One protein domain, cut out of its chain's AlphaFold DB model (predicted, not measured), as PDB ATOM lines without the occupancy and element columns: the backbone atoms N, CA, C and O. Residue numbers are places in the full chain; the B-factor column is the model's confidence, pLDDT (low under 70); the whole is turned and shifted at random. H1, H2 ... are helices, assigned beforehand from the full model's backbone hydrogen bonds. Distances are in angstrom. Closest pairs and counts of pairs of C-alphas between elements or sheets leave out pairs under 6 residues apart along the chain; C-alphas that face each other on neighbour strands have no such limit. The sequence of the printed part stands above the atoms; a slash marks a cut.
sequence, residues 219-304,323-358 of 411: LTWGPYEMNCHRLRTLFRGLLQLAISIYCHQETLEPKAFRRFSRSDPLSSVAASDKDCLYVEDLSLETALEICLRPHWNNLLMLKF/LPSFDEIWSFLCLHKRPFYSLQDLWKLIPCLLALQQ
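What this domain is: This is residues 219 to 304 and 323 to 358 of the 411 residues of the protein "Methyltranfer_dom domain-containing protein" of Protopolystoma xenopodis (UniProt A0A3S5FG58). What is the main picture? One long helix, H1, runs through the middle, with shorter helices round it: H3, H4 and H5 pack on it, H7 crosses it, and H2 folds back close to it. What is it made of? The printed part has 122 residues with seven named helices, H1 to H7 in chain order, and no named strand: all helix. It is compact, with a radius of gyration of the C-alphas of 14.8 A and spans of 41 by 36 by 26 A.

How they stand to each other: Which helix is the hub? H1, residues 223 to 246, touches H3, residues 265 to 268 (closest C-alphas Arg 232 and Pro 265, 6.4 A), and H4, residues 271 to 278 (Tyr 224 and Tyr 278, 4.5 A; about perpendicular, 77 degrees). It also touches H5, residues 284 to 301, at a steep tilt of 53 degrees, the same way (Phe 235 and Leu 292, 6.8 A), and H7, residues 343 to 358, at a steep 65 degrees, opposite ways (Arg 230 and Ile 350, 6.4 A). What of the others? H2, residues 254 to 262, is close to H1 but not clearly touching; H6, residues 326 to 335, only just touches H5, with 3 pairs of C-alphas within 8 A, the closest Arg 293 and Phe 326, 6.2 A. Are the backbones in range? Every O i to N i+4 pair is within hydrogen-bond range in H1, H2 and H6, 12 of 14 in H5, 10 of 12 in H7 and 0 of 4 in H4, where 3 of 5 O i to N i+3 pairs are; H3 is too short for an i+4 pair.

Where its parts are: Where are the anchors? H1, 33.8 A long, begins at C-alpha 223 (181.889, 181.795, 290.164); H7, 22.1 A, ends at C-alpha 358 (181.834, 191.561, 302.917). How long is H5? It is 23.9 A.

The domain as a whole: Is anything missing? Residues 305 to 322 are not printed, with 13.0 A between C-alphas 304 and 323. Where is confidence low? It is under 70 at residues 246 to 258, 301 to 304, 323 and 336 to 340.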
ATOM      1  N   LEU A 219     187.286 184.248 300.306       81.69
ATOM      2  CA  LEU A 219     188.481 184.039 299.491       81.69
ATOM      3  C   LEU A 219     188.476 182.664 298.806       81.69
ATOM      4  O   LEU A 219     189.207 182.469 297.843       81.69
ATOM      5  N   THR A 220     187.650 181.725 299.281       85.00
ATOM      6  CA  THR A 220     187.465 180.414 298.651       85.00
ATOM      7  C   THR A 220     186.284 180.360 297.680       85.00
ATOM      8  O   THR A 220     186.000 179.284 297.163       85.00
ATOM      9  N   TRP A 221     185.538 181.450 297.473       87.62
ATOM     10  CA  TRP A 221     184.379 181.442 296.577       87.62
ATOM     11  C   TRP A 221     184.815 181.529 295.119       87.62
ATOM     12  O   TRP A 221     185.562 182.429 294.738       87.62
ATOM     13  N   GLY A 222     184.300 180.610 294.306       90.50
ATOM     14  CA  GLY A 222     184.391 180.674 292.857       90.50
ATOM     15  C   GLY A 222     183.155 181.333 292.235       90.50
ATOM     16  O   GLY A 222     182.281 181.863 292.937       90.50
ATOM     17  N   PRO A 223     183.043 181.274 290.896       92.00
ATOM     18  CA  PRO A 223     181.889 181.795 290.164       92.00
ATOM     19  C   PRO A 223     180.555 181.227 290.659       92.00
ATOM     20  O   PRO A 223     179.582 181.964 290.811       92.00
ATOM     21  N   TYR A 224     180.528 179.935 290.997       92.88
ATOM     22  CA  TYR A 224     179.334 179.255 291.491       92.88
ATOM     23  C   TYR A 224     178.786 179.878 292.775       92.88
ATOM     24  O   TYR A 224     177.625 180.296 292.814       92.88
ATOM     25  N   GLU A 225     179.598 179.986 293.828       90.31
ATOM     26  CA  GLU A 225     179.167 180.545 295.110       90.31
ATOM     27  C   GLU A 225     178.750 182.011 294.962       90.31
ATOM     28  O   GLU A 225     177.720 182.421 295.514       90.31
ATOM     29  N   MET A 226     179.503 182.774 294.162       89.69
ATOM     30  CA  MET A 226     179.222 184.173 293.851       89.69
ATOM     31  C   MET A 226     177.851 184.330 293.181       89.69
ATOM     32  O   MET A 226     177.006 185.088 293.664       89.69
ATOM     33  N   ASN A 227     177.590 183.574 292.112       92.94
ATOM     34  CA  ASN A 227     176.330 183.611 291.372       92.94
ATOM     35  C   ASN A 227     175.155 183.142 292.232       92.94
ATOM     36  O   ASN A 227     174.112 183.796 292.270       92.94
ATOM     37  N   CYS A 228     175.342 182.071 293.004       91.56
ATOM     38  CA  CYS A 228     174.356 181.593 293.966       91.56
ATOM     39  C   CYS A 228     173.979 182.679 294.985       91.56
ATOM     40  O   CYS A 228     172.805 182.862 295.316       91.56
ATOM     41  N   HIS A 229     174.965 183.410 295.511       89.81
ATOM     42  CA  HIS A 229     174.715 184.485 296.466       89.81
ATOM     43  C   HIS A 229     174.040 185.697 295.808       89.81
ATOM     44  O   HIS A 229     173.058 186.219 296.344       89.81
ATOM     45  N   ARG A 230     174.496 186.085 294.614       91.44
ATOM     46  CA  ARG A 230     173.923 187.157 293.787       91.44
ATOM     47  C   ARG A 230     172.445 186.912 293.477       91.44
ATOM     48  O   ARG A 230     171.625 187.800 293.702       91.44
ATOM     49  N   LEU A 231     172.093 185.693 293.059       93.00
ATOM     50  CA  LEU A 231     170.717 185.263 292.779       93.00
ATOM     51  C   LEU A 231     169.817 185.356 294.011       93.00
ATOM     52  O   LEU A 231     168.729 185.920 293.942       93.00
ATOM     53  N   ARG A 232     170.279 184.854 295.162       91.62
ATOM     54  CA  ARG A 232     169.530 184.940 296.428       91.62
ATOM     55  C   ARG A 232     169.297 186.386 296.861       91.62
ATOM     56  O   ARG A 232     168.231 186.698 297.391       91.62
ATOM     57  N   THR A 233     170.279 187.262 296.660       90.31
ATOM     58  CA  THR A 233     170.166 188.695 296.971       90.31
ATOM     59  C   THR A 233     169.164 189.380 296.051       90.31
ATOM     60  O   THR A 233     168.259 190.055 296.545       90.31
ATOM     61  N   LEU A 234     169.256 189.143 294.738       90.25
ATOM     62  CA  LEU A 234     168.304 189.677 293.765       90.25
ATOM     63  C   LEU A 234     166.878 189.194 294.060       90.25
ATOM     64  O   LEU A 234     165.969 190.012 294.169       90.25
ATOM     65  N   PHE A 235     166.694 187.888 294.274       89.88
ATOM     66  CA  PHE A 235     165.399 187.293 294.602       89.88
ATOM     67  C   PHE A 235     164.747 187.954 295.819       89.88
ATOM     68  O   PHE A 235     163.595 188.378 295.756       89.88
ATOM     69  N   ARG A 236     165.483 188.086 296.931       86.69
ATOM     70  CA  ARG A 236     164.952 188.717 298.149       86.69
ATOM     71  C   ARG A 236     164.585 190.181 297.923       86.69
ATOM     72  O   ARG A 236     163.581 190.628 298.473       86.69
ATOM     73  N   GLY A 237     165.366 190.904 297.120       85.00
ATOM     74  CA  GLY A 237     165.066 192.282 296.729       85.00
ATOM     75  C   GLY A 237     163.779 192.383 295.911       85.00
ATOM     76  O   GLY A 237     162.899 193.173 296.251       85.00
ATOM     77  N   LEU A 238     163.631 191.533 294.892       84.44
ATOM     78  CA  LEU A 238     162.428 191.451 294.059       84.44
ATOM     79  C   LEU A 238     161.193 191.073 294.878       84.44
ATOM     80  O   LEU A 238     160.152 191.710 294.750       84.44
ATOM     81  N   LEU A 239     161.318 190.091 295.771       83.62
ATOM     82  CA  LEU A 239     160.239 189.673 296.663       83.62
ATOM     83  C   LEU A 239     159.802 190.800 297.603       83.62
ATOM     84  O   LEU A 239     158.610 191.054 297.755       83.62
ATOM     85  N   GLN A 240     160.760 191.500 298.214       80.12
ATOM     86  CA  GLN A 240     160.476 192.639 299.084       80.12
ATOM     87  C   GLN A 240     159.787 193.778 298.320       80.12
ATOM     88  O   GLN A 240     158.870 194.401 298.860       80.12
ATOM     89  N   LEU A 241     160.210 194.032 297.079       79.50
ATOM     90  CA  LEU A 241     159.623 195.043 296.208       79.50
ATOM     91  C   LEU A 241     158.190 194.674 295.806       79.50
ATOM     92  O   LEU A 241     157.288 195.487 295.995       79.50
ATOM     93  N   ALA A 242     157.971 193.454 295.313       77.62
ATOM     94  CA  ALA A 242     156.650 192.961 294.932       77.62
ATOM     95  C   ALA A 242     155.667 193.079 296.102       77.62
ATOM     96  O   ALA A 242     154.576 193.617 295.955       77.62
ATOM     97  N   ILE A 243     156.098 192.686 297.298       74.94
ATOM     98  CA  ILE A 243     155.294 192.839 298.507       74.94
ATOM     99  C   ILE A 243     155.001 194.311 298.808       74.94
ATOM    100  O   ILE A 243     153.864 194.652 299.106       74.94
ATOM    101  N   SER A 244     155.990 195.202 298.706       74.75
ATOM    102  CA  SER A 244     155.777 196.627 298.995       74.75
ATOM    103  C   SER A 244     154.809 197.327 298.034       74.75
ATOM    104  O   SER A 244     154.180 198.306 298.426       74.75
ATOM    105  N   ILE A 245     154.706 196.846 296.792       72.94
ATOM    106  CA  ILE A 245     153.841 197.428 295.757       72.94
ATOM    107  C   ILE A 245     152.441 196.822 295.819       72.94
ATOM    108  O   ILE A 245     151.456 197.551 295.791       72.94
ATOM    109  N   TYR A 246     152.358 195.491 295.875       69.00
ATOM    110  CA  TYR A 246     151.110 194.756 295.666       69.00
ATOM    111  C   TYR A 246     150.426 194.343 296.972       69.00
ATOM    112  O   TYR A 246     149.249 193.990 296.961       69.00
ATOM    113  N   CYS A 247     151.120 194.414 298.110       66.44
ATOM    114  CA  CYS A 247     150.516 194.218 299.421       66.44
ATOM    115  C   CYS A 247     150.423 195.573 300.138       66.44
ATOM    116  O   CYS A 247     151.364 196.014 300.803       66.44
ATOM    117  N   HIS A 248     149.282 196.253 299.995       53.44
ATOM    118  CA  HIS A 248     148.992 197.491 300.719       53.44
ATOM    119  C   HIS A 248     148.891 197.229 302.238       53.44
ATOM    120  O   HIS A 248     147.849 196.819 302.726       53.44
ATOM    121  N   GLN A 249     149.986 197.505 302.954       50.47
ATOM    122  CA  GLN A 249     150.091 197.856 304.385       50.47
ATOM    123  C   GLN A 249     149.594 196.878 305.491       50.47
ATOM    124  O   GLN A 249     148.619 196.143 305.391       50.47
ATOM    125  N   GLU A 250     150.344 196.919 306.603       46.16
ATOM    126  CA  GLU A 250     150.087 196.418 307.975       46.16
ATOM    127  C   GLU A 250     149.845 194.918 308.231       46.16
ATOM    128  O   GLU A 250     150.073 194.456 309.347       46.16
ATOM    129  N   THR A 251     149.471 194.122 307.233       45.22
ATOM    130  CA  THR A 251     148.850 192.800 307.467       45.22
ATOM    131  C   THR A 251     149.686 191.581 307.081       45.22
ATOM    132  O   THR A 251     149.265 190.442 307.307       45.22
ATOM    133  N   LEU A 252     150.897 191.775 306.550       51.00
ATOM    134  CA  LEU A 252     151.827 190.662 306.373       51.00
ATOM    135  C   LEU A 252     152.401 190.252 307.723       51.00
ATOM    136  O   LEU A 252     153.329 190.876 308.240       51.00
ATOM    137  N   GLU A 253     151.886 189.138 308.245       52.34
ATOM    138  CA  GLU A 253     152.518 188.371 309.313       52.34
ATOM    139  C   GLU A 253     154.020 188.246 308.993       52.34
ATOM    140  O   GLU A 253     154.399 187.595 308.007       52.34
ATOM    141  N   PRO A 254     154.919 188.829 309.812       57.56
ATOM    142  CA  PRO A 254     156.357 188.806 309.555       57.56
ATOM    143  C   PRO A 254     156.926 187.387 309.413       57.56
ATOM    144  O   PRO A 254     158.070 187.211 308.995       57.56
ATOM    145  N   LYS A 255     156.170 186.359 309.819       59.59
ATOM    146  CA  LYS A 255     156.488 184.938 309.649       59.59
ATOM    147  C   LYS A 255     156.299 184.453 308.208       59.59
ATOM    148  O   LYS A 255     157.188 183.764 307.713       59.59
ATOM    149  N   ALA A 256     155.217 184.836 307.528       60.69
ATOM    150  CA  ALA A 256     154.957 184.439 306.141       60.69
ATOM    151  C   ALA A 256     156.033 185.007 305.204       60.69
ATOM    152  O   ALA A 256     156.681 184.261 304.473       60.69
ATOM    153  N   PHE A 257     156.349 186.299 305.343       65.56
ATOM    154  CA  PHE A 257     157.469 186.920 304.628       65.56
ATOM    155  C   PHE A 257     158.808 186.223 304.908       65.56
ATOM    156  O   PHE A 257     159.592 185.941 303.996       65.56
ATOM    157  N   ARG A 258     159.077 185.898 306.180       66.06
ATOM    158  CA  ARG A 258     160.283 185.154 306.568       66.06
ATOM    159  C   ARG A 258     160.342 183.767 305.935       66.06
ATOM    160  O   ARG A 258     161.439 183.306 305.655       66.06
ATOM    161  N   ARG A 259     159.206 183.108 305.702       70.00
ATOM    162  CA  ARG A 259     159.155 181.806 305.026       70.00
ATOM    163  C   ARG A 259     159.536 181.936 303.553       70.00
ATOM    164  O   ARG A 259     160.438 181.232 303.112       70.00
ATOM    165  N   PHE A 260     158.931 182.875 302.827       73.44
ATOM    166  CA  PHE A 260     159.220 183.084 301.403       73.44
ATOM    167  C   PHE A 260     160.655 183.570 301.161       73.44
ATOM    168  O   PHE A 260     161.379 182.999 300.355       73.44
ATOM    169  N   SER A 261     161.135 184.543 301.938       73.56
ATOM    170  CA  SER A 261     162.516 185.053 301.820       73.56
ATOM    171  C   SER A 261     163.612 184.037 302.188       73.56
ATOM    172  O   SER A 261     164.790 184.251 301.869       73.56
ATOM    173  N   ARG A 262     163.249 182.946 302.879       77.88
ATOM    174  CA  ARG A 262     164.139 181.820 303.207       77.88
ATOM    175  C   ARG A 262     164.118 180.705 302.169       77.88
ATOM    176  O   ARG A 262     165.024 179.878 302.207       77.88
ATOM    177  N   SER A 263     163.121 180.670 301.286       82.06
ATOM    178  CA  SER A 263     163.131 179.721 300.178       82.06
ATOM    179  C   SER A 263     164.312 180.032 299.257       82.06
ATOM    180  O   SER A 263     164.613 181.197 298.985       82.06
ATOM    181  N   ASP A 264     165.064 178.994 298.897       88.31
ATOM    182  CA  ASP A 264     166.267 179.147 298.088       88.31
ATOM    183  C   ASP A 264     165.875 179.112 296.606       88.31
ATOM    184  O   ASP A 264     165.399 178.069 296.162       88.31
ATOM    185  N   PRO A 265     166.070 180.189 295.820       89.25
ATOM    186  CA  PRO A 265     165.730 180.189 294.399       89.25
ATOM    187  C   PRO A 265     166.431 179.088 293.601       89.25
ATOM    188  O   PRO A 265     165.914 178.626 292.588       89.25
ATOM    189  N   LEU A 266     167.574 178.610 294.092       90.38
ATOM    190  CA  LEU A 266     168.347 177.550 293.454       90.38
ATOM    191  C   LEU A 266     167.691 176.168 293.555       90.38
ATOM    192  O   LEU A 266     168.070 175.266 292.812       90.38
ATOM    193  N   SER A 267     166.714 175.975 294.451       89.19
ATOM    194  CA  SER A 267     166.005 174.694 294.569       89.19
ATOM    195  C   SER A 267     165.128 174.389 293.355       89.19
ATOM    196  O   SER A 267     164.803 173.228 293.120       89.19
ATOM    197  N   SER A 268     164.761 175.418 292.590       88.31
ATOM    198  CA  SER A 268     163.930 175.300 291.392       88.31
ATOM    199  C   SER A 268     164.741 175.167 290.100       88.31
ATOM    200  O   SER A 268     164.141 175.045 289.036       88.31
ATOM    201  N   VAL A 269     166.077 175.198 290.172       90.06
ATOM    202  CA  VAL A 269     166.957 175.069 289.001       90.06
ATOM    203  C   VAL A 269     167.044 173.599 288.591       90.06
ATOM    204  O   VAL A 269     167.405 172.740 289.406       90.06
ATOM    205  N   ALA A 270     166.732 173.305 287.327       90.19
ATOM    206  CA  ALA A 270     166.817 171.956 286.779       90.19
ATOM    207  C   ALA A 270     168.257 171.424 286.834       90.19
ATOM    208  O   ALA A 270     169.222 172.175 286.707       90.19
ATOM    209  N   ALA A 271     168.417 170.109 287.013       89.38
ATOM    210  CA  ALA A 271     169.742 169.496 287.122       89.38
ATOM    211  C   ALA A 271     170.613 169.734 285.876       89.38
ATOM    212  O   ALA A 271     171.813 169.931 286.026       89.38
ATOM    213  N   SER A 272     169.998 169.765 284.688       89.75
ATOM    214  CA  SER A 272     170.659 170.060 283.410       89.75
ATOM    215  C   SER A 272     171.219 171.475 283.324       89.75
ATOM    216  O   SER A 272     172.172 171.705 282.592       89.75
ATOM    217  N   ASP A 273     170.643 172.416 284.072       90.69
ATOM    218  CA  ASP A 273     170.924 173.838 283.892       90.69
ATOM    219  C   ASP A 273     171.864 174.379 284.973       90.69
ATOM    220  O   ASP A 273     172.288 175.531 284.913       90.69
ATOM    221  N   LYS A 274     172.234 173.561 285.970       89.25
ATOM    222  CA  LYS A 274     173.122 173.980 287.068       89.25
ATOM    223  C   LYS A 274     174.499 174.427 286.595       89.25
ATOM    224  O   LYS A 274     175.119 175.247 287.270       89.25
ATOM    225  N   ASP A 275     174.943 173.946 285.440       92.56
ATOM    226  CA  ASP A 275     176.228 174.321 284.852       92.56
ATOM    227  C   ASP A 275     176.308 175.826 284.551       92.56
ATOM    228  O   ASP A 275     177.384 176.415 284.667       92.56
ATOM    229  N   CYS A 276     175.177 176.499 284.285       91.50
ATOM    230  CA  CYS A 276     175.171 177.949 284.059       91.50
ATOM    231  C   CYS A 276     175.653 178.750 285.282       91.50
ATOM    232  O   CYS A 276     176.163 179.858 285.133       91.50
ATOM    233  N   LEU A 277     175.540 178.190 286.491       92.62
ATOM    234  CA  LEU A 277     175.950 178.863 287.721       92.62
ATOM    235  C   LEU A 277     177.475 178.946 287.861       92.62
ATOM    236  O   LEU A 277     177.953 179.808 288.590       92.62
ATOM    237  N   TYR A 278     178.236 178.104 287.157       94.50
ATOM    238  CA  TYR A 278     179.704 178.088 287.206       94.50
ATOM    239  C   TYR A 278     180.364 179.102 286.261       94.50
ATOM    240  O   TYR A 278     181.586 179.232 286.264       94.50
ATOM    241  N   VAL A 279     179.580 179.826 285.462       93.00
ATOM    242  CA  VAL A 279     180.088 180.825 284.513       93.00
ATOM    243  C   VAL A 279     180.496 182.103 285.255       93.00
ATOM    244  O   VAL A 279     179.738 182.599 286.085       93.00
ATOM    245  N   GLU A 280     181.669 182.661 284.944       88.38
ATOM    246  CA  GLU A 280     182.167 183.907 285.559       88.38
ATOM    247  C   GLU A 280     181.199 185.080 285.348       88.38
ATOM    248  O   GLU A 280     180.801 185.748 286.303       88.38
ATOM    249  N   ASP A 281     180.736 185.256 284.110       88.25
ATOM    250  CA  ASP A 281     179.811 186.314 283.711       88.25
ATOM    251  C   ASP A 281     178.399 185.772 283.450       88.25
ATOM    252  O   ASP A 281     177.900 185.757 282.322       88.25
ATOM    253  N   LEU A 282     177.716 185.333 284.511       92.94
ATOM    254  CA  LEU A 282     176.302 184.965 284.413       92.94
ATOM    255  C   LEU A 282     175.461 186.185 283.988       92.94
ATOM    256  O   LEU A 282     175.396 187.202 284.696       92.94
ATOM    257  N   SER A 283     174.794 186.076 282.836       93.94
ATOM    258  CA  SER A 283     173.909 187.122 282.319       93.94
ATOM    259  C   SER A 283     172.637 187.245 283.157       93.94
ATOM    260  O   SER A 283     172.186 186.287 283.795       93.94
ATOM    261  N   LEU A 284     172.048 188.443 283.165       91.75
ATOM    262  CA  LEU A 284     170.804 188.682 283.891       91.75
ATOM    263  C   LEU A 284     169.672 187.845 283.291       91.75
ATOM    264  O   LEU A 284     168.880 187.264 284.023       91.75
ATOM    265  N   GLU A 285     169.619 187.741 281.969       91.62
ATOM    266  CA  GLU A 285     168.606 186.992 281.234       91.62
ATOM    267  C   GLU A 285     168.619 185.516 281.644       91.62
ATOM    268  O   GLU A 285     167.584 184.954 281.990       91.62
ATOM    269  N   THR A 286     169.808 184.908 281.708       92.88
ATOM    270  CA  THR A 286     169.962 183.513 282.152       92.88
ATOM    271  C   THR A 286     169.569 183.357 283.621       92.88
ATOM    272  O   THR A 286     168.825 182.443 283.974       92.88
ATOM    273  N   ALA A 287     170.004 184.279 284.484       92.00
ATOM    274  CA  ALA A 287     169.637 184.289 285.897       92.00
ATOM    275  C   ALA A 287     168.113 184.370 286.120       92.00
ATOM    276  O   ALA A 287     167.570 183.693 286.997       92.00
ATOM    277  N   LEU A 288     167.413 185.182 285.330       91.00
ATOM    278  CA  LEU A 288     165.967 185.344 285.431       91.00
ATOM    279  C   LEU A 288     165.229 184.108 284.930       91.00
ATOM    280  O   LEU A 288     164.404 183.571 285.662       91.00
ATOM    281  N   GLU A 289     165.543 183.644 283.723       91.12
ATOM    282  CA  GLU A 289     164.788 182.577 283.060       91.12
ATOM    283  C   GLU A 289     165.037 181.199 283.677       91.12
ATOM    284  O   GLU A 289     164.096 180.431 283.859       91.12
ATOM    285  N   ILE A 290     166.281 180.894 284.057       90.88
ATOM    286  CA  ILE A 290     166.647 179.563 284.561       90.88
ATOM    287  C   ILE A 290     166.422 179.444 286.070       90.88
ATOM    288  O   ILE A 290     166.051 178.381 286.566       90.88
ATOM    289  N   CYS A 291     166.645 180.522 286.827       90.25
ATOM    290  CA  CYS A 291     166.621 180.451 288.290       90.25
ATOM    291  C   CYS A 291     165.386 181.128 288.884       90.25
ATOM    292  O   CYS A 291     164.624 180.510 289.629       90.25
ATOM    293  N   LEU A 292     165.183 182.414 288.589       90.75
ATOM    294  CA  LEU A 292     164.204 183.220 289.320       90.75
ATOM    295  C   LEU A 292     162.764 182.977 288.872       90.75
ATOM    296  O   LEU A 292     161.902 182.827 289.734       90.75
ATOM    297  N   ARG A 293     162.491 182.896 287.568       91.12
ATOM    298  CA  ARG A 293     161.149 182.665 287.021       91.12
ATOM    299  C   ARG A 293     160.577 181.305 287.450       91.12
ATOM    300  O   ARG A 293     159.461 181.301 287.975       91.12
ATOM    301  N   PRO A 294     161.296 180.167 287.335       90.88
ATOM    302  CA  PRO A 294     160.779 178.876 287.791       90.88
ATOM    303  C   PRO A 294     160.511 178.875 289.294       90.88
ATOM    304  O   PRO A 294     159.487 178.373 289.755       90.88
ATOM    305  N   HIS A 295     161.399 179.499 290.072       90.75
ATOM    306  CA  HIS A 295     161.192 179.636 291.504       90.75
ATOM    307  C   HIS A 295     159.986 180.503 291.852       90.75
ATOM    308  O   HIS A 295     159.177 180.105 292.687       90.75
ATOM    309  N   TRP A 296     159.822 181.642 291.187       87.94
ATOM    310  CA  TRP A 296     158.679 182.522 291.383       87.94
ATOM    311  C   TRP A 296     157.361 181.809 291.072       87.94
ATOM    312  O   TRP A 296     156.429 181.851 291.870       87.94
ATOM    313  N   ASN A 297     157.310 181.066 289.965       86.50
ATOM    314  CA  ASN A 297     156.149 180.259 289.603       86.50
ATOM    315  C   ASN A 297     155.864 179.175 290.647       86.50
ATOM    316  O   ASN A 297     154.718 179.011 291.055       86.50
ATOM    317  N   ASN A 298     156.892 178.495 291.162       84.38
ATOM    318  CA  ASN A 298     156.721 177.538 292.255       84.38
ATOM    319  C   ASN A 298     156.165 178.206 293.517       84.38
ATOM    320  O   ASN A 298     155.308 177.626 294.175       84.38
ATOM    321  N   LEU A 299     156.580 179.432 293.845       79.50
ATOM    322  CA  LEU A 299     156.019 180.183 294.973       79.50
ATOM    323  C   LEU A 299     154.543 180.539 294.771       79.50
ATOM    324  O   LEU A 299     153.771 180.454 295.725       79.50
ATOM    325  N   LEU A 300     154.141 180.878 293.544       75.25
ATOM    326  CA  LEU A 300     152.735 181.093 293.187       75.25
ATOM    327  C   LEU A 300     151.919 179.796 293.272       75.25
ATOM    328  O   LEU A 300     150.758 179.827 293.677       75.25
ATOM    329  N   MET A 301     152.522 178.656 292.921       69.44
ATOM    330  CA  MET A 301     151.898 177.329 293.003       69.44
ATOM    331  C   MET A 301     151.844 176.784 294.433       69.44
ATOM    332  O   MET A 301     150.920 176.051 294.771       69.44
ATOM    333  N   LEU A 302     152.770 177.202 295.300       64.12
ATOM    334  CA  LEU A 302     152.776 176.937 296.743       64.12
ATOM    335  C   LEU A 302     151.679 177.709 297.499       64.12
ATOM    336  O   LEU A 302     151.766 177.828 298.725       64.12
ATOM    337  N   LYS A 303     150.624 178.179 296.802       53.12
ATOM    338  CA  LYS A 303     149.297 178.406 297.389       53.12
ATOM    339  C   LYS A 303     149.037 177.270 298.367       53.12
ATOM    340  O   LYS A 303     148.893 176.113 297.980       53.12
ATOM    341  N   PHE A 304     149.071 177.612 299.646       44.72
ATOM    342  CA  PHE A 304     148.819 176.679 300.718       44.72
ATOM    343  C   PHE A 304     147.531 175.928 300.416       44.72
ATOM    344  O   PHE A 304     146.511 176.535 300.090       44.72
ATOM    345  N   LEU A 323     150.667 187.408 295.454       69.94
ATOM    346  CA  LEU A 323     151.880 187.764 294.724       69.94
ATOM    347  C   LEU A 323     151.535 187.887 293.233       69.94
ATOM    348  O   LEU A 323     150.890 186.983 292.700       69.94
ATOM    349  N   PRO A 324     151.968 188.960 292.552       76.94
ATOM    350  CA  PRO A 324     151.846 189.051 291.102       76.94
ATOM    351  C   PRO A 324     152.686 187.966 290.413       76.94
ATOM    352  O   PRO A 324     153.663 187.444 290.968       76.94
ATOM    353  N   SER A 325     152.314 187.641 289.179       84.06
ATOM    354  CA  SER A 325     153.121 186.821 288.279       84.06
ATOM    355  C   SER A 325     154.507 187.433 288.065       84.06
ATOM    356  O   SER A 325     154.722 188.639 288.219       84.06
ATOM    357  N   PHE A 326     155.470 186.590 287.688       83.38
ATOM    358  CA  PHE A 326     156.815 187.069 287.389       83.38
ATOM    359  C   PHE A 326     156.804 188.105 286.254       83.38
ATOM    360  O   PHE A 326     157.494 189.117 286.345       83.38
ATOM    361  N   ASP A 327     155.967 187.899 285.232       83.75
ATOM    362  CA  ASP A 327     155.834 188.811 284.092       83.75
ATOM    363  C   ASP A 327     155.208 190.157 284.463       83.75
ATOM    364  O   ASP A 327     155.605 191.187 283.917       83.75
ATOM    365  N   GLU A 328     154.278 190.193 285.420       82.38
ATOM    366  CA  GLU A 328     153.722 191.448 285.939       82.38
ATOM    367  C   GLU A 328     154.782 192.261 286.690       82.38
ATOM    368  O   GLU A 328     154.907 193.465 286.460       82.38
ATOM    369  N   ILE A 329     155.598 191.615 287.534       79.19
ATOM    370  CA  ILE A 329     156.719 192.279 288.226       79.19
ATOM    371  C   ILE A 329     157.751 192.760 287.219       79.19
ATOM    372  O   ILE A 329     158.247 193.882 287.319       79.19
ATOM    373  N   TRP A 330     158.080 191.910 286.251       80.75
ATOM    374  CA  TRP A 330     159.024 192.231 285.196       80.75
ATOM    375  C   TRP A 330     158.567 193.454 284.403       80.75
ATOM    376  O   TRP A 330     159.297 194.438 284.284       80.75
ATOM    377  N   SER A 331     157.317 193.439 283.947       80.62
ATOM    378  CA  SER A 331     156.703 194.548 283.220       80.62
ATOM    379  C   SER A 331     156.686 195.817 284.064       80.62
ATOM    380  O   SER A 331     157.039 196.887 283.568       80.62
ATOM    381  N   PHE A 332     156.356 195.710 285.355       79.25
ATOM    382  CA  PHE A 332     156.409 196.833 286.288       79.25
ATOM    383  C   PHE A 332     157.814 197.446 286.360       79.25
ATOM    384  O   PHE A 332     157.942 198.666 286.253       79.25
ATOM    385  N   LEU A 333     158.857 196.620 286.498       76.44
ATOM    386  CA  LEU A 333     160.256 197.056 286.552       76.44
ATOM    387  C   LEU A 333     160.722 197.704 285.244       76.44
ATOM    388  O   LEU A 333     161.462 198.686 285.282       76.44
ATOM    389  N   CYS A 334     160.283 197.186 284.096       75.12
ATOM    390  CA  CYS A 334     160.601 197.752 282.785       75.12
ATOM    391  C   CYS A 334     159.887 199.091 282.525       75.12
ATOM    392  O   CYS A 334     160.481 199.995 281.935       75.12
ATOM    393  N   LEU A 335     158.628 199.225 282.957       70.50
ATOM    394  CA  LEU A 335     157.799 200.420 282.757       70.50
ATOM    395  C   LEU A 335     158.172 201.552 283.714       70.50
ATOM    396  O   LEU A 335     158.261 202.712 283.308       70.50
ATOM    397  N   HIS A 336     158.441 201.228 284.978       66.50
ATOM    398  CA  HIS A 336     158.866 202.198 285.981       66.50
ATOM    399  C   HIS A 336     160.376 202.387 285.898       66.50
ATOM    400  O   HIS A 336     161.102 202.021 286.825       66.50
ATOM    401  N   LYS A 337     160.844 202.993 284.796       56.91
ATOM    402  CA  LYS A 337     162.197 203.557 284.691       56.91
ATOM    403  C   LYS A 337     162.396 204.547 285.839       56.91
ATOM    404  O   LYS A 337     162.094 205.733 285.727       56.91
ATOM    405  N   ARG A 338     162.854 204.049 286.986       58.81
ATOM    406  CA  ARG A 338     163.265 204.887 288.109       58.81
ATOM    407  C   ARG A 338     164.459 205.718 287.633       58.81
ATOM    408  O   ARG A 338     165.283 205.194 286.888       58.81
ATOM    409  N   PRO A 339     164.599 206.973 288.076       54.53
ATOM    410  CA  PRO A 339     165.582 207.899 287.514       54.53
ATOM    411  C   PRO A 339     167.059 207.519 287.731       54.53
ATOM    412  O   PRO A 339     167.922 208.255 287.273       54.53
ATOM    413  N   PHE A 340     167.373 206.405 288.407       55.66
ATOM    414  CA  PHE A 340     168.733 206.132 288.880       55.66
ATOM    415  C   PHE A 340     169.370 204.814 288.392       55.66
ATOM    416  O   PHE A 340     170.558 204.853 288.103       55.66
ATOM    417  N   TYR A 341     168.649 203.682 288.248       70.19
ATOM    418  CA  TYR A 341     169.249 202.398 287.806       70.19
ATOM    419  C   TYR A 341     168.251 201.461 287.102       70.19
ATOM    420  O   TYR A 341     167.129 201.284 287.583       70.19
ATOM    421  N   SER A 342     168.666 200.814 286.004       80.88
ATOM    422  CA  SER A 342     167.945 199.678 285.403       80.88
ATOM    423  C   SER A 342     168.213 198.374 286.168       80.88
ATOM    424  O   SER A 342     169.157 198.282 286.956       80.88
ATOM    425  N   LEU A 343     167.419 197.324 285.930       81.94
ATOM    426  CA  LEU A 343     167.678 196.017 286.544       81.94
ATOM    427  C   LEU A 343     169.015 195.410 286.085       81.94
ATOM    428  O   LEU A 343     169.677 194.734 286.869       81.94
ATOM    429  N   GLN A 344     169.441 195.707 284.855       86.75
ATOM    430  CA  GLN A 344     170.761 195.328 284.350       86.75
ATOM    431  C   GLN A 344     171.880 196.015 285.137       86.75
ATOM    432  O   GLN A 344     172.884 195.385 285.472       86.75
ATOM    433  N   ASP A 345     171.697 197.291 285.480       86.94
ATOM    434  CA  ASP A 345     172.661 198.033 286.296       86.94
ATOM    435  C   ASP A 345     172.705 197.477 287.719       86.94
ATOM    436  O   ASP A 345     173.785 197.241 288.256       86.94
ATOM    437  N   LEU A 346     171.541 197.173 288.307       85.62
ATOM    438  CA  LEU A 346     171.461 196.513 289.610       85.62
ATOM    439  C   LEU A 346     172.150 195.149 289.593       85.62
ATOM    440  O   LEU A 346     172.933 194.858 290.493       85.62
ATOM    441  N   TRP A 347     171.918 194.328 288.565       90.19
ATOM    442  CA  TRP A 347     172.582 193.036 288.410       90.19
ATOM    443  C   TRP A 347     174.097 193.201 288.455       90.19
ATOM    444  O   TRP A 347     174.755 192.513 289.236       90.19
ATOM    445  N   LYS A 348     174.650 194.135 287.673       90.19
ATOM    446  CA  LYS A 348     176.088 194.455 287.640       90.19
ATOM    447  C   LYS A 348     176.612 195.035 288.956       90.19
ATOM    448  O   LYS A 348     177.766 194.805 289.293       90.19
ATOM    449  N   LEU A 349     175.775 195.743 289.711       90.12
ATOM    450  CA  LEU A 349     176.144 196.364 290.983       90.12
ATOM    451  C   LEU A 349     176.149 195.376 292.162       90.12
ATOM    452  O   LEU A 349     176.930 195.559 293.096       90.12
ATOM    453  N   ILE A 350     175.308 194.332 292.144       90.75
ATOM    454  CA  ILE A 350     175.183 193.381 293.265       90.75
ATOM    455  C   ILE A 350     176.539 192.789 293.688       90.75
ATOM    456  O   ILE A 350     176.805 192.833 294.886       90.75
ATOM    457  N   PRO A 351     177.419 192.287 292.798       88.69
ATOM    458  CA  PRO A 351     178.736 191.790 293.206       88.69
ATOM    459  C   PRO A 351     179.554 192.816 294.004       88.69
ATOM    460  O   PRO A 351     180.140 192.466 295.024       88.69
ATOM    461  N   CYS A 352     179.523 194.094 293.614       88.00
ATOM    462  CA  CYS A 352     180.206 195.170 294.338       88.00
ATOM    463  C   CYS A 352     179.575 195.439 295.711       88.00
ATOM    464  O   CYS A 352     180.286 195.636 296.692       88.00
ATOM    465  N   LEU A 353     178.240 195.428 295.802       88.19
ATOM    466  CA  LEU A 353     177.536 195.573 297.081       88.19
ATOM    467  C   LEU A 353     177.825 194.403 298.015       88.19
ATOM    468  O   LEU A 353     178.015 194.614 299.209       88.19
ATOM    469  N   LEU A 354     177.889 193.190 297.467       86.31
ATOM    470  CA  LEU A 354     178.288 192.001 298.200       86.31
ATOM    471  C   LEU A 354     179.732 192.149 298.680       86.31
ATOM    472  O   LEU A 354     179.958 192.015 299.871       86.31
ATOM    473  N   ALA A 355     180.678 192.550 297.831       85.50
ATOM    474  CA  ALA A 355     182.061 192.808 298.241       85.50
ATOM    475  C   ALA A 355     182.174 193.888 299.341       85.50
ATOM    476  O   ALA A 355     182.953 193.758 300.284       85.50
ATOM    477  N   LEU A 356     181.362 194.947 299.286       87.25
ATOM    478  CA  LEU A 356     181.335 195.968 300.337       87.25
ATOM    479  C   LEU A 356     180.750 195.428 301.647       87.25
ATOM    480  O   LEU A 356     181.337 195.607 302.715       87.25
ATOM    481  N   GLN A 357     179.603 194.750 301.567       86.50
ATOM    482  CA  GLN A 357     178.976 194.044 302.685       86.50
ATOM    483  C   GLN A 357     179.990 193.115 303.354       86.50
ATOM    484  O   GLN A 357     180.078 193.048 304.580       86.50
ATOM    485  N   GLN A 358     180.788 192.462 302.518       82.12
ATOM    486  CA  GLN A 358     181.834 191.561 302.917       82.12
ATOM    487  C   GLN A 358     182.931 192.270 303.732       82.12
ATOM    488  O   GLN A 358     183.239 191.870 304.852       82.12
TER     489      GLN A 358